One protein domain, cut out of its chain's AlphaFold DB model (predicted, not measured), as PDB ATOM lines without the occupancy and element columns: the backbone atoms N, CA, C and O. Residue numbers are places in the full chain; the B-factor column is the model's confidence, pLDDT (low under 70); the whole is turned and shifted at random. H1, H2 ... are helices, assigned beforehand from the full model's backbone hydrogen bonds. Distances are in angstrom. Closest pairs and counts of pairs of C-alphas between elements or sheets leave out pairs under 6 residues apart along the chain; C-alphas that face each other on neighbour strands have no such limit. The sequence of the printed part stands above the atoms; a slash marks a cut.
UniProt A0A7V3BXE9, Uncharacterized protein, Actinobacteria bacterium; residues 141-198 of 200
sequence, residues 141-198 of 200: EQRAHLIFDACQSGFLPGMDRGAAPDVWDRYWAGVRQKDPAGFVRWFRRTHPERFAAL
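What this domain is: This is residues 141 to 198 of the 200 residues of an uncharacterized protein of Actinobacteria bacterium (UniProt A0A7V3BXE9). Three helices of much the same length, H1, H2 and H3, stand with their centres in a triangle, folding back and forth as two helical hairpins in a row. H1 and H3 start close together beside the last turn of H2 and spread apart toward the other end, where the long loop of residues 153 to 164 and the short helix H4 lie. The printed part has 58 residues with four named helices, in the order H1, H2, H3, H4, and no named strand; its class is all helix. It is compact, with a radius of gyration of the C-alphas of 10.1 A, and rounded, spanning 27 by 22 by 18 A.

How they stand to each other: H1, residues 141 to 152, and H2, residues 165 to 176, are the longest helices, with 12 residues each. They touch and form a helical hairpin, opposite ways at a shallow tilt of 28 degrees; their closest C-alphas, those of Phe 148 and Tyr 171, are 7.2 A apart. H3, residues 180 to 190, is the hub, touching three other helices. H2 and H3 form the second helical hairpin, opposite ways at a shallow tilt of 21 degrees, with the C-alphas of Gly 174 and Pro 180 closest at 5.4 A. H1 touches H3 with residues 141 to 144 alone; the two run the same way at a steep tilt of 49 degrees, and their closest C-alphas, those of Glu 141 and Pro 180, are 5.2 A apart. Of these three touching pairs 2 are at a shallow tilt, and the packing is mostly aligned, but only just. H4, residues 192 to 196, and H3 only just touch, with 3 pairs of C-alphas within 8 A, and touch only at the corner by their link; the closest C-alphas are those of Arg 188 and Phe 195, 5.5 A apart. H1 and H4 are close but not clearly touching, the C-alphas of Ile 147 and Phe 195 being 7.8 A apart. H2 and H4 are apart. In H1, H2, H3 and H4 every O i to N i+4 pair is within hydrogen-bond range.

Where its parts are: H1 begins at C-alpha 141 at (-24.841, -21.982, 50.076) and is 16.4 A long from first to last C-alpha. H2 is 16.6 A long and begins at C-alpha 165 at (-14.020, -15.293, 35.065). H3 is 15.3 A long. H4 is 6.1 A long and ends at C-alpha 196 at (-34.188, -15.029, 36.879).

The domain as a whole: The two C-alphas farthest apart, those of Pro 157 and Gln 177, are 27.1 A apart. The link from H1 to H2 is long, with 12 residues; the links from H2 to H3 and from H3 to H4 are tight. The printed part has no cut. Mean pLDDT of the printed part is 90.6, and residues 175 to 177 are under 70.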
ATOM      1  N   GLU A 141     -25.888 -21.063  50.544       91.56
ATOM      2  CA  GLU A 141     -24.841 -21.982  50.076       91.56
ATOM      3  C   GLU A 141     -25.342 -22.810  48.892       91.56
ATOM      4  O   GLU A 141     -24.729 -22.813  47.828       91.56
ATOM      5  N   GLN A 142     -26.491 -23.474  49.049       92.44
ATOM      6  CA  GLN A 142     -27.081 -24.302  47.995       92.44
ATOM      7  C   GLN A 142     -27.418 -23.469  46.755       92.44
ATOM      8  O   GLN A 142     -27.200 -23.914  45.630       92.44
ATOM      9  N   ARG A 143     -27.903 -22.237  46.943       93.62
ATOM     10  CA  ARG A 143     -28.165 -21.312  45.837       93.62
ATOM     11  C   ARG A 143     -26.870 -20.877  45.143       93.62
ATOM     12  O   ARG A 143     -26.858 -20.783  43.920       93.62
ATOM     13  N   ALA A 144     -25.796 -20.625  45.891       93.88
ATOM     14  CA  ALA A 144     -24.487 -20.303  45.327       93.88
ATOM     15  C   ALA A 144     -23.934 -21.465  44.485       93.88
ATOM     16  O   ALA A 144     -23.481 -21.236  43.366       93.88
ATOM     17  N   HIS A 145     -24.034 -22.698  44.991       93.44
ATOM     18  CA  HIS A 145     -23.667 -23.908  44.254       93.44
ATOM     19  C   HIS A 145     -24.497 -24.075  42.979       93.44
ATOM     20  O   HIS A 145     -23.917 -24.228  41.913       93.44
ATOM     21  N   LEU A 146     -25.827 -23.927  43.053       94.56
ATOM     22  CA  LEU A 146     -26.699 -23.997  41.873       94.56
ATOM     23  C   LEU A 146     -26.275 -23.004  40.781       94.56
ATOM     24  O   LEU A 146     -26.238 -23.366  39.609       94.56
ATOM     25  N   ILE A 147     -25.969 -21.754  41.151       94.12
ATOM     26  CA  ILE A 147     -25.498 -20.741  40.195       94.12
ATOM     27  C   ILE A 147     -24.206 -21.215  39.522       94.12
ATOM     28  O   ILE A 147     -24.102 -21.173  38.298       94.12
ATOM     29  N   PHE A 148     -23.237 -21.677  40.312       93.19
ATOM     30  CA  PHE A 148     -21.951 -22.130  39.793       93.19
ATOM     31  C   PHE A 148     -22.088 -23.360  38.884       93.19
ATOM     32  O   PHE A 148     -21.514 -23.381  37.796       93.19
ATOM     33  N   ASP A 149     -22.904 -24.337  39.272       93.75
ATOM     34  CA  ASP A 149     -23.176 -25.535  38.475       93.75
ATOM     35  C   ASP A 149     -23.884 -25.182  37.158       93.75
ATOM     36  O   ASP A 149     -23.574 -25.737  36.100       93.75
ATOM     37  N   ALA A 150     -24.804 -24.215  37.183       94.75
ATOM     38  CA  ALA A 150     -25.492 -23.729  35.992       94.75
ATOM     39  C   ALA A 150     -24.544 -22.996  35.021       94.75
ATOM     40  O   ALA A 150     -24.664 -23.142  33.803       94.75
ATOM     41  N   CYS A 151     -23.570 -22.250  35.546       93.44
ATOM     42  CA  CYS A 151     -22.478 -21.666  34.767       93.44
ATOM     43  C   CYS A 151     -21.574 -22.753  34.163       93.44
ATOM     44  O   CYS A 151     -21.297 -22.746  32.964       93.44
ATOM     45  N   GLN A 152     -21.143 -23.722  34.976       91.50
ATOM     46  CA  GLN A 152     -20.217 -24.778  34.564       91.50
ATOM     47  C   GLN A 152     -20.820 -25.733  33.525       91.50
ATOM     48  O   GLN A 152     -20.122 -26.163  32.610       91.50
ATOM     49  N   SER A 153     -22.101 -26.071  33.663       92.88
ATOM     50  CA  SER A 153     -22.817 -26.960  32.737       92.88
ATOM     51  C   SER A 153     -23.214 -26.287  31.420       92.88
ATOM     52  O   SER A 153     -23.665 -26.969  30.504       92.88
ATOM     53  N   GLY A 154     -23.073 -24.961  31.317       92.06
ATOM     54  CA  GLY A 154     -23.544 -24.187  30.168       92.06
ATOM     55  C   GLY A 154     -25.055 -23.930  30.162       92.06
ATOM     56  O   GLY A 154     -25.562 -23.371  29.189       92.06
ATOM     57  N   PHE A 155     -25.778 -24.278  31.236       93.88
ATOM     58  CA  PHE A 155     -27.193 -23.921  31.400       93.88
ATOM     59  C   PHE A 155     -27.411 -22.402  31.358       93.88
ATOM     60  O   PHE A 155     -28.453 -21.938  30.900       93.88
ATOM     61  N   LEU A 156     -26.424 -21.620  31.807       93.62
ATOM     62  CA  LEU A 156     -26.371 -20.174  31.611       93.62
ATOM     63  C   LEU A 156     -25.420 -19.836  30.446       93.62
ATOM     64  O   LEU A 156     -24.201 -19.825  30.637       93.62
ATOM     65  N   PRO A 157     -25.939 -19.531  29.240       90.62
ATOM     66  CA  PRO A 157     -25.100 -19.239  28.080       90.62
ATOM     67  C   PRO A 157     -24.176 -18.039  28.304       90.62
ATOM     68  O   PRO A 157     -24.615 -17.004  28.810       90.62
ATOM     69  N   GLY A 158     -22.917 -18.157  27.871       90.31
ATOM     70  CA  GLY A 158     -21.915 -17.086  27.976       90.31
ATOM     71  C   GLY A 158     -21.465 -16.790  29.407       90.31
ATOM     72  O   GLY A 158     -20.887 -15.740  29.659       90.31
ATOM     73  N   MET A 159     -21.763 -17.693  30.339       92.94
ATOM     74  CA  MET A 159     -21.312 -17.625  31.721       92.94
ATOM     75  C   MET A 159     -20.318 -18.734  32.023       92.94
ATOM     76  O   MET A 159     -20.303 -19.171  33.158       92.94
ATOM     77  N   ASP A 160     -19.554 -19.226  31.042       90.56
ATOM     78  CA  ASP A 160     -18.446 -20.162  31.259       90.56
ATOM     79  C   ASP A 160     -17.201 -19.442  31.817       90.56
ATOM     80  O   ASP A 160     -17.138 -18.210  31.872       90.56
ATOM     81  N   ARG A 161     -16.182 -20.212  32.224       88.44
ATOM     82  CA  ARG A 161     -14.996 -19.669  32.903       88.44
ATOM     83  C   ARG A 161     -14.230 -18.652  32.058       88.44
ATOM     84  O   ARG A 161     -13.605 -17.760  32.625       88.44
ATOM     85  N   GLY A 162     -14.226 -18.812  30.737       89.00
ATOM     86  CA  GLY A 162     -13.555 -17.888  29.830       89.00
ATOM     87  C   GLY A 162     -14.336 -16.588  29.661       89.00
ATOM     88  O   GLY A 162     -13.737 -15.517  29.651       89.00
ATOM     89  N   ALA A 163     -15.663 -16.680  29.561       89.75
ATOM     90  CA  ALA A 163     -16.535 -15.533  29.322       89.75
ATOM     91  C   ALA A 163     -16.836 -14.696  30.581       89.75
ATOM     92  O   ALA A 163     -16.985 -13.479  30.479       89.75
ATOM     93  N   ALA A 164     -16.906 -15.324  31.758       90.44
ATOM     94  CA  ALA A 164     -17.262 -14.669  33.019       90.44
ATOM     95  C   ALA A 164     -16.320 -15.065  34.177       90.44
ATOM     96  O   ALA A 164     -16.775 -15.609  35.185       90.44
ATOM     97  N   PRO A 165     -14.996 -14.833  34.069       92.06
ATOM     98  CA  PRO A 165     -14.020 -15.293  35.065       92.06
ATOM     99  C   PRO A 165     -14.268 -14.732  36.475       92.06
ATOM    100  O   PRO A 165     -13.973 -15.391  37.472       92.06
ATOM    101  N   ASP A 166     -14.884 -13.555  36.575       91.62
ATOM    102  CA  ASP A 166     -15.246 -12.908  37.834       91.62
ATOM    103  C   ASP A 166     -16.280 -13.706  38.644       91.62
ATOM    104  O   ASP A 166     -16.233 -13.687  39.877       91.62
ATOM    105  N   VAL A 167     -17.169 -14.457  37.981       91.75
ATOM    106  CA  VAL A 167     -18.101 -15.383  38.643       91.75
ATOM    107  C   VAL A 167     -17.332 -16.499  39.350       91.75
ATOM    108  O   VAL A 167     -17.645 -16.816  40.498       91.75
ATOM    109  N   TRP A 168     -16.295 -17.056  38.714       92.12
ATOM    110  CA  TRP A 168     -15.452 -18.105  39.301       92.12
ATOM    111  C   TRP A 168     -14.671 -17.575  40.491       92.12
ATOM    112  O   TRP A 168     -14.697 -18.183  41.563       92.12
ATOM    113  N   ASP A 169     -14.001 -16.441  40.310       90.38
ATOM    114  CA  ASP A 169     -13.172 -15.845  41.350       90.38
ATOM    115  C   ASP A 169     -14.011 -15.493  42.577       90.38
ATOM    116  O   ASP A 169     -13.639 -15.817  43.707       90.38
ATOM    117  N   ARG A 170     -15.194 -14.902  42.370       89.88
ATOM    118  CA  ARG A 170     -16.101 -14.545  43.466       89.88
ATOM    119  C   ARG A 170     -16.781 -15.742  44.099       89.88
ATOM    120  O   ARG A 170     -16.993 -15.710  45.307       89.88
ATOM    121  N   TYR A 171     -17.111 -16.779  43.337       90.75
ATOM    122  CA  TYR A 171     -17.641 -18.010  43.912       90.75
ATOM    123  C   TYR A 171     -16.600 -18.659  44.831       90.75
ATOM    124  O   TYR A 171     -16.880 -18.905  46.003       90.75
ATOM    125  N   TRP A 172     -15.366 -18.851  44.356       86.81
ATOM    126  CA  TRP A 172     -14.309 -19.449  45.173       86.81
ATOM    127  C   TRP A 172     -13.891 -18.560  46.341       86.81
ATOM    128  O   TRP A 172     -13.629 -19.083  47.425       86.81
ATOM    129  N   ALA A 173     -13.875 -17.237  46.165       81.88
ATOM    130  CA  ALA A 173     -13.658 -16.301  47.260       81.88
ATOM    131  C   ALA A 173     -14.799 -16.374  48.285       81.88
ATOM    132  O   ALA A 173     -14.522 -16.560  49.461       81.88
ATOM    133  N   GLY A 174     -16.064 -16.315  47.865       70.75
ATOM    134  CA  GLY A 174     -17.235 -16.325  48.748       70.75
ATOM    135  C   GLY A 174     -17.433 -17.646  49.494       70.75
ATOM    136  O   GLY A 174     -17.700 -17.634  50.694       70.75
ATOM    137  N   VAL A 175     -17.228 -18.788  48.830       68.75
ATOM    138  CA  VAL A 175     -17.309 -20.118  49.460       68.75
ATOM    139  C   VAL A 175     -16.145 -20.339  50.434       68.75
ATOM    140  O   VAL A 175     -16.359 -20.851  51.530       68.75
ATOM    141  N   ARG A 176     -14.918 -19.897  50.107       69.25
ATOM    142  CA  ARG A 176     -13.771 -19.980  51.038       69.25
ATOM    143  C   ARG A 176     -13.857 -18.974  52.188       69.25
ATOM    144  O   ARG A 176     -13.403 -19.279  53.287       69.25
ATOM    145  N   GLN A 177     -14.439 -17.800  51.953       66.38
ATOM    146  CA  GLN A 177     -14.617 -16.735  52.948       66.38
ATOM    147  C   GLN A 177     -15.936 -16.852  53.731       66.38
ATOM    148  O   GLN A 177     -16.204 -16.012  54.583       66.38
ATOM    149  N   LYS A 178     -16.728 -17.908  53.491       80.00
ATOM    150  CA  LYS A 178     -17.997 -18.198  54.182       80.00
ATOM    151  C   LYS A 178     -19.076 -17.105  54.030       80.00
ATOM    152  O   LYS A 178     -19.899 -16.952  54.926       80.00
ATOM    153  N   ASP A 179     -19.119 -16.391  52.899       90.00
ATOM    154  CA  ASP A 179     -20.228 -15.474  52.545       90.00
ATOM    155  C   ASP A 179     -20.930 -15.864  51.223       90.00
ATOM    156  O   ASP A 179     -20.892 -15.138  50.220       90.00
ATOM    157  N   PRO A 180     -21.607 -17.022  51.189       91.69
ATOM    158  CA  PRO A 180     -22.389 -17.447  50.029       91.69
ATOM    159  C   PRO A 180     -23.577 -16.514  49.758       91.69
ATOM    160  O   PRO A 180     -23.942 -16.284  48.605       91.69
ATOM    161  N   ALA A 181     -24.158 -15.905  50.796       92.75
ATOM    162  CA  ALA A 181     -25.253 -14.951  50.642       92.75
ATOM    163  C   ALA A 181     -24.806 -13.677  49.905       92.75
ATOM    164  O   ALA A 181     -25.548 -13.158  49.065       92.75
ATOM    165  N   GLY A 182     -23.600 -13.179  50.183       92.69
ATOM    166  CA  GLY A 182     -22.984 -12.071  49.458       92.69
ATOM    167  C   GLY A 182     -22.747 -12.387  47.990       92.69
ATOM    168  O   GLY A 182     -23.107 -11.571  47.138       92.69
ATOM    169  N   PHE A 183     -22.241 -13.586  47.681       93.62
ATOM    170  CA  PHE A 183     -22.106 -14.055  46.300       93.62
ATOM    171  C   PHE A 183     -23.456 -14.063  45.570       93.62
ATOM    172  O   PHE A 183     -23.576 -13.466  44.501       93.62
ATOM    173  N   VAL A 184     -24.499 -14.645  46.174       94.31
ATOM    174  CA  VAL A 184     -25.846 -14.695  45.580       94.31
ATOM    175  C   VAL A 184     -26.406 -13.289  45.334       94.31
ATOM    176  O   VAL A 184     -26.926 -13.012  44.252       94.31
ATOM    177  N   ARG A 185     -26.282 -12.370  46.305       95.06
ATOM    178  CA  ARG A 185     -26.727 -10.971  46.142       95.06
ATOM    179  C   ARG A 185     -25.971 -10.260  45.025       95.06
ATOM    180  O   ARG A 185     -26.582  -9.527  44.250       95.06
ATOM    181  N   TRP A 186     -24.658 -10.466  44.950       95.06
ATOM    182  CA  TRP A 186     -23.834  -9.901  43.891       95.06
ATOM    183  C   TRP A 186     -24.261 -10.428  42.520       95.06
ATOM    184  O   TRP A 186     -24.575  -9.620  41.650       95.06
ATOM    185  N   PHE A 187     -24.360 -11.750  42.356       94.75
ATOM    186  CA  PHE A 187     -24.728 -12.363  41.083       94.75
ATOM    187  C   PHE A 187     -26.112 -11.896  40.627       94.75
ATOM    188  O   PHE A 187     -26.284 -11.492  39.482       94.75
ATOM    189  N   ARG A 188     -27.090 -11.843  41.543       95.94
ATOM    190  CA  ARG A 188     -28.432 -11.320  41.256       95.94
ATOM    191  C   ARG A 188     -28.415  -9.868  40.772       95.94
ATOM    192  O   ARG A 188     -29.226  -9.504  39.928       95.94
ATOM    193  N   ARG A 189     -27.528  -9.032  41.318       96.88
ATOM    194  CA  ARG A 189     -27.405  -7.618  40.932       96.88
ATOM    195  C   ARG A 189     -26.686  -7.446  39.594       96.88
ATOM    196  O   ARG A 189     -27.067  -6.576  38.823       96.88
ATOM    197  N   THR A 190     -25.647  -8.236  39.344       95.94
ATOM    198  CA  THR A 190     -24.787  -8.099  38.161       95.94
ATOM    199  C   THR A 190     -25.346  -8.836  36.943       95.94
ATOM    200  O   THR A 190     -25.198  -8.364  35.820       95.94
ATOM    201  N   HIS A 191     -26.045  -9.952  37.155       94.75
ATOM    202  CA  HIS A 191     -26.629 -10.785  36.103       94.75
ATOM    203  C   HIS A 191     -28.111 -11.090  36.383       94.75
ATOM    204  O   HIS A 191     -28.489 -12.258  36.518       94.75
ATOM    205  N   PRO A 192     -28.982 -10.066  36.476       94.94
ATOM    206  CA  PRO A 192     -30.375 -10.243  36.895       94.94
ATOM    207  C   PRO A 192     -31.168 -11.185  35.980       94.94
ATOM    208  O   PRO A 192     -31.918 -12.020  36.477       94.94
ATOM    209  N   GLU A 193     -30.959 -11.115  34.664       94.00
ATOM    210  CA  GLU A 193     -31.631 -11.992  33.693       94.00
ATOM    211  C   GLU A 193     -31.204 -13.457  33.843       94.00
ATOM    212  O   GLU A 193     -32.035 -14.363  33.833       94.00
ATOM    213  N   ARG A 194     -29.903 -13.699  34.056       94.62
ATOM    214  CA  ARG A 194     -29.375 -15.051  34.293       94.62
ATOM    215  C   ARG A 194     -29.860 -15.609  35.621       94.62
ATOM    216  O   ARG A 194     -30.189 -16.784  35.707       94.62
ATOM    217  N   PHE A 195     -29.936 -14.761  36.643       94.56
ATOM    218  CA  PHE A 195     -30.480 -15.153  37.934       94.56
ATOM    219  C   PHE A 195     -31.968 -15.505  37.835       94.56
ATOM    220  O   PHE A 195     -32.380 -16.507  38.407       94.56
ATOM    221  N   ALA A 196     -32.766 -14.740  37.082       93.50
ATOM    222  CA  ALA A 196     -34.188 -15.029  36.879       93.50
ATOM    223  C   ALA A 196     -34.425 -16.394  36.209       93.50
ATOM    224  O   ALA A 196     -35.346 -17.107  36.599       93.50
ATOM    225  N   ALA A 197     -33.550 -16.806  35.284       93.12
ATOM    226  CA  ALA A 197     -33.617 -18.121  34.639       93.12
ATOM    227  C   ALA A 197     -33.451 -19.313  35.610       93.12
ATOM    228  O   ALA A 197     -33.802 -20.434  35.259       93.12
ATOM    229  N   LEU A 198     -32.939 -19.088  36.828       89.50
ATOM    230  CA  LEU A 198     -32.755 -20.116  37.865       89.50
ATOM    231  C   LEU A 198     -33.925 -20.215  38.863       89.50
ATOM    232  O   LEU A 198     -33.865 -21.019  39.795       89.50
TER     233      LEU A 198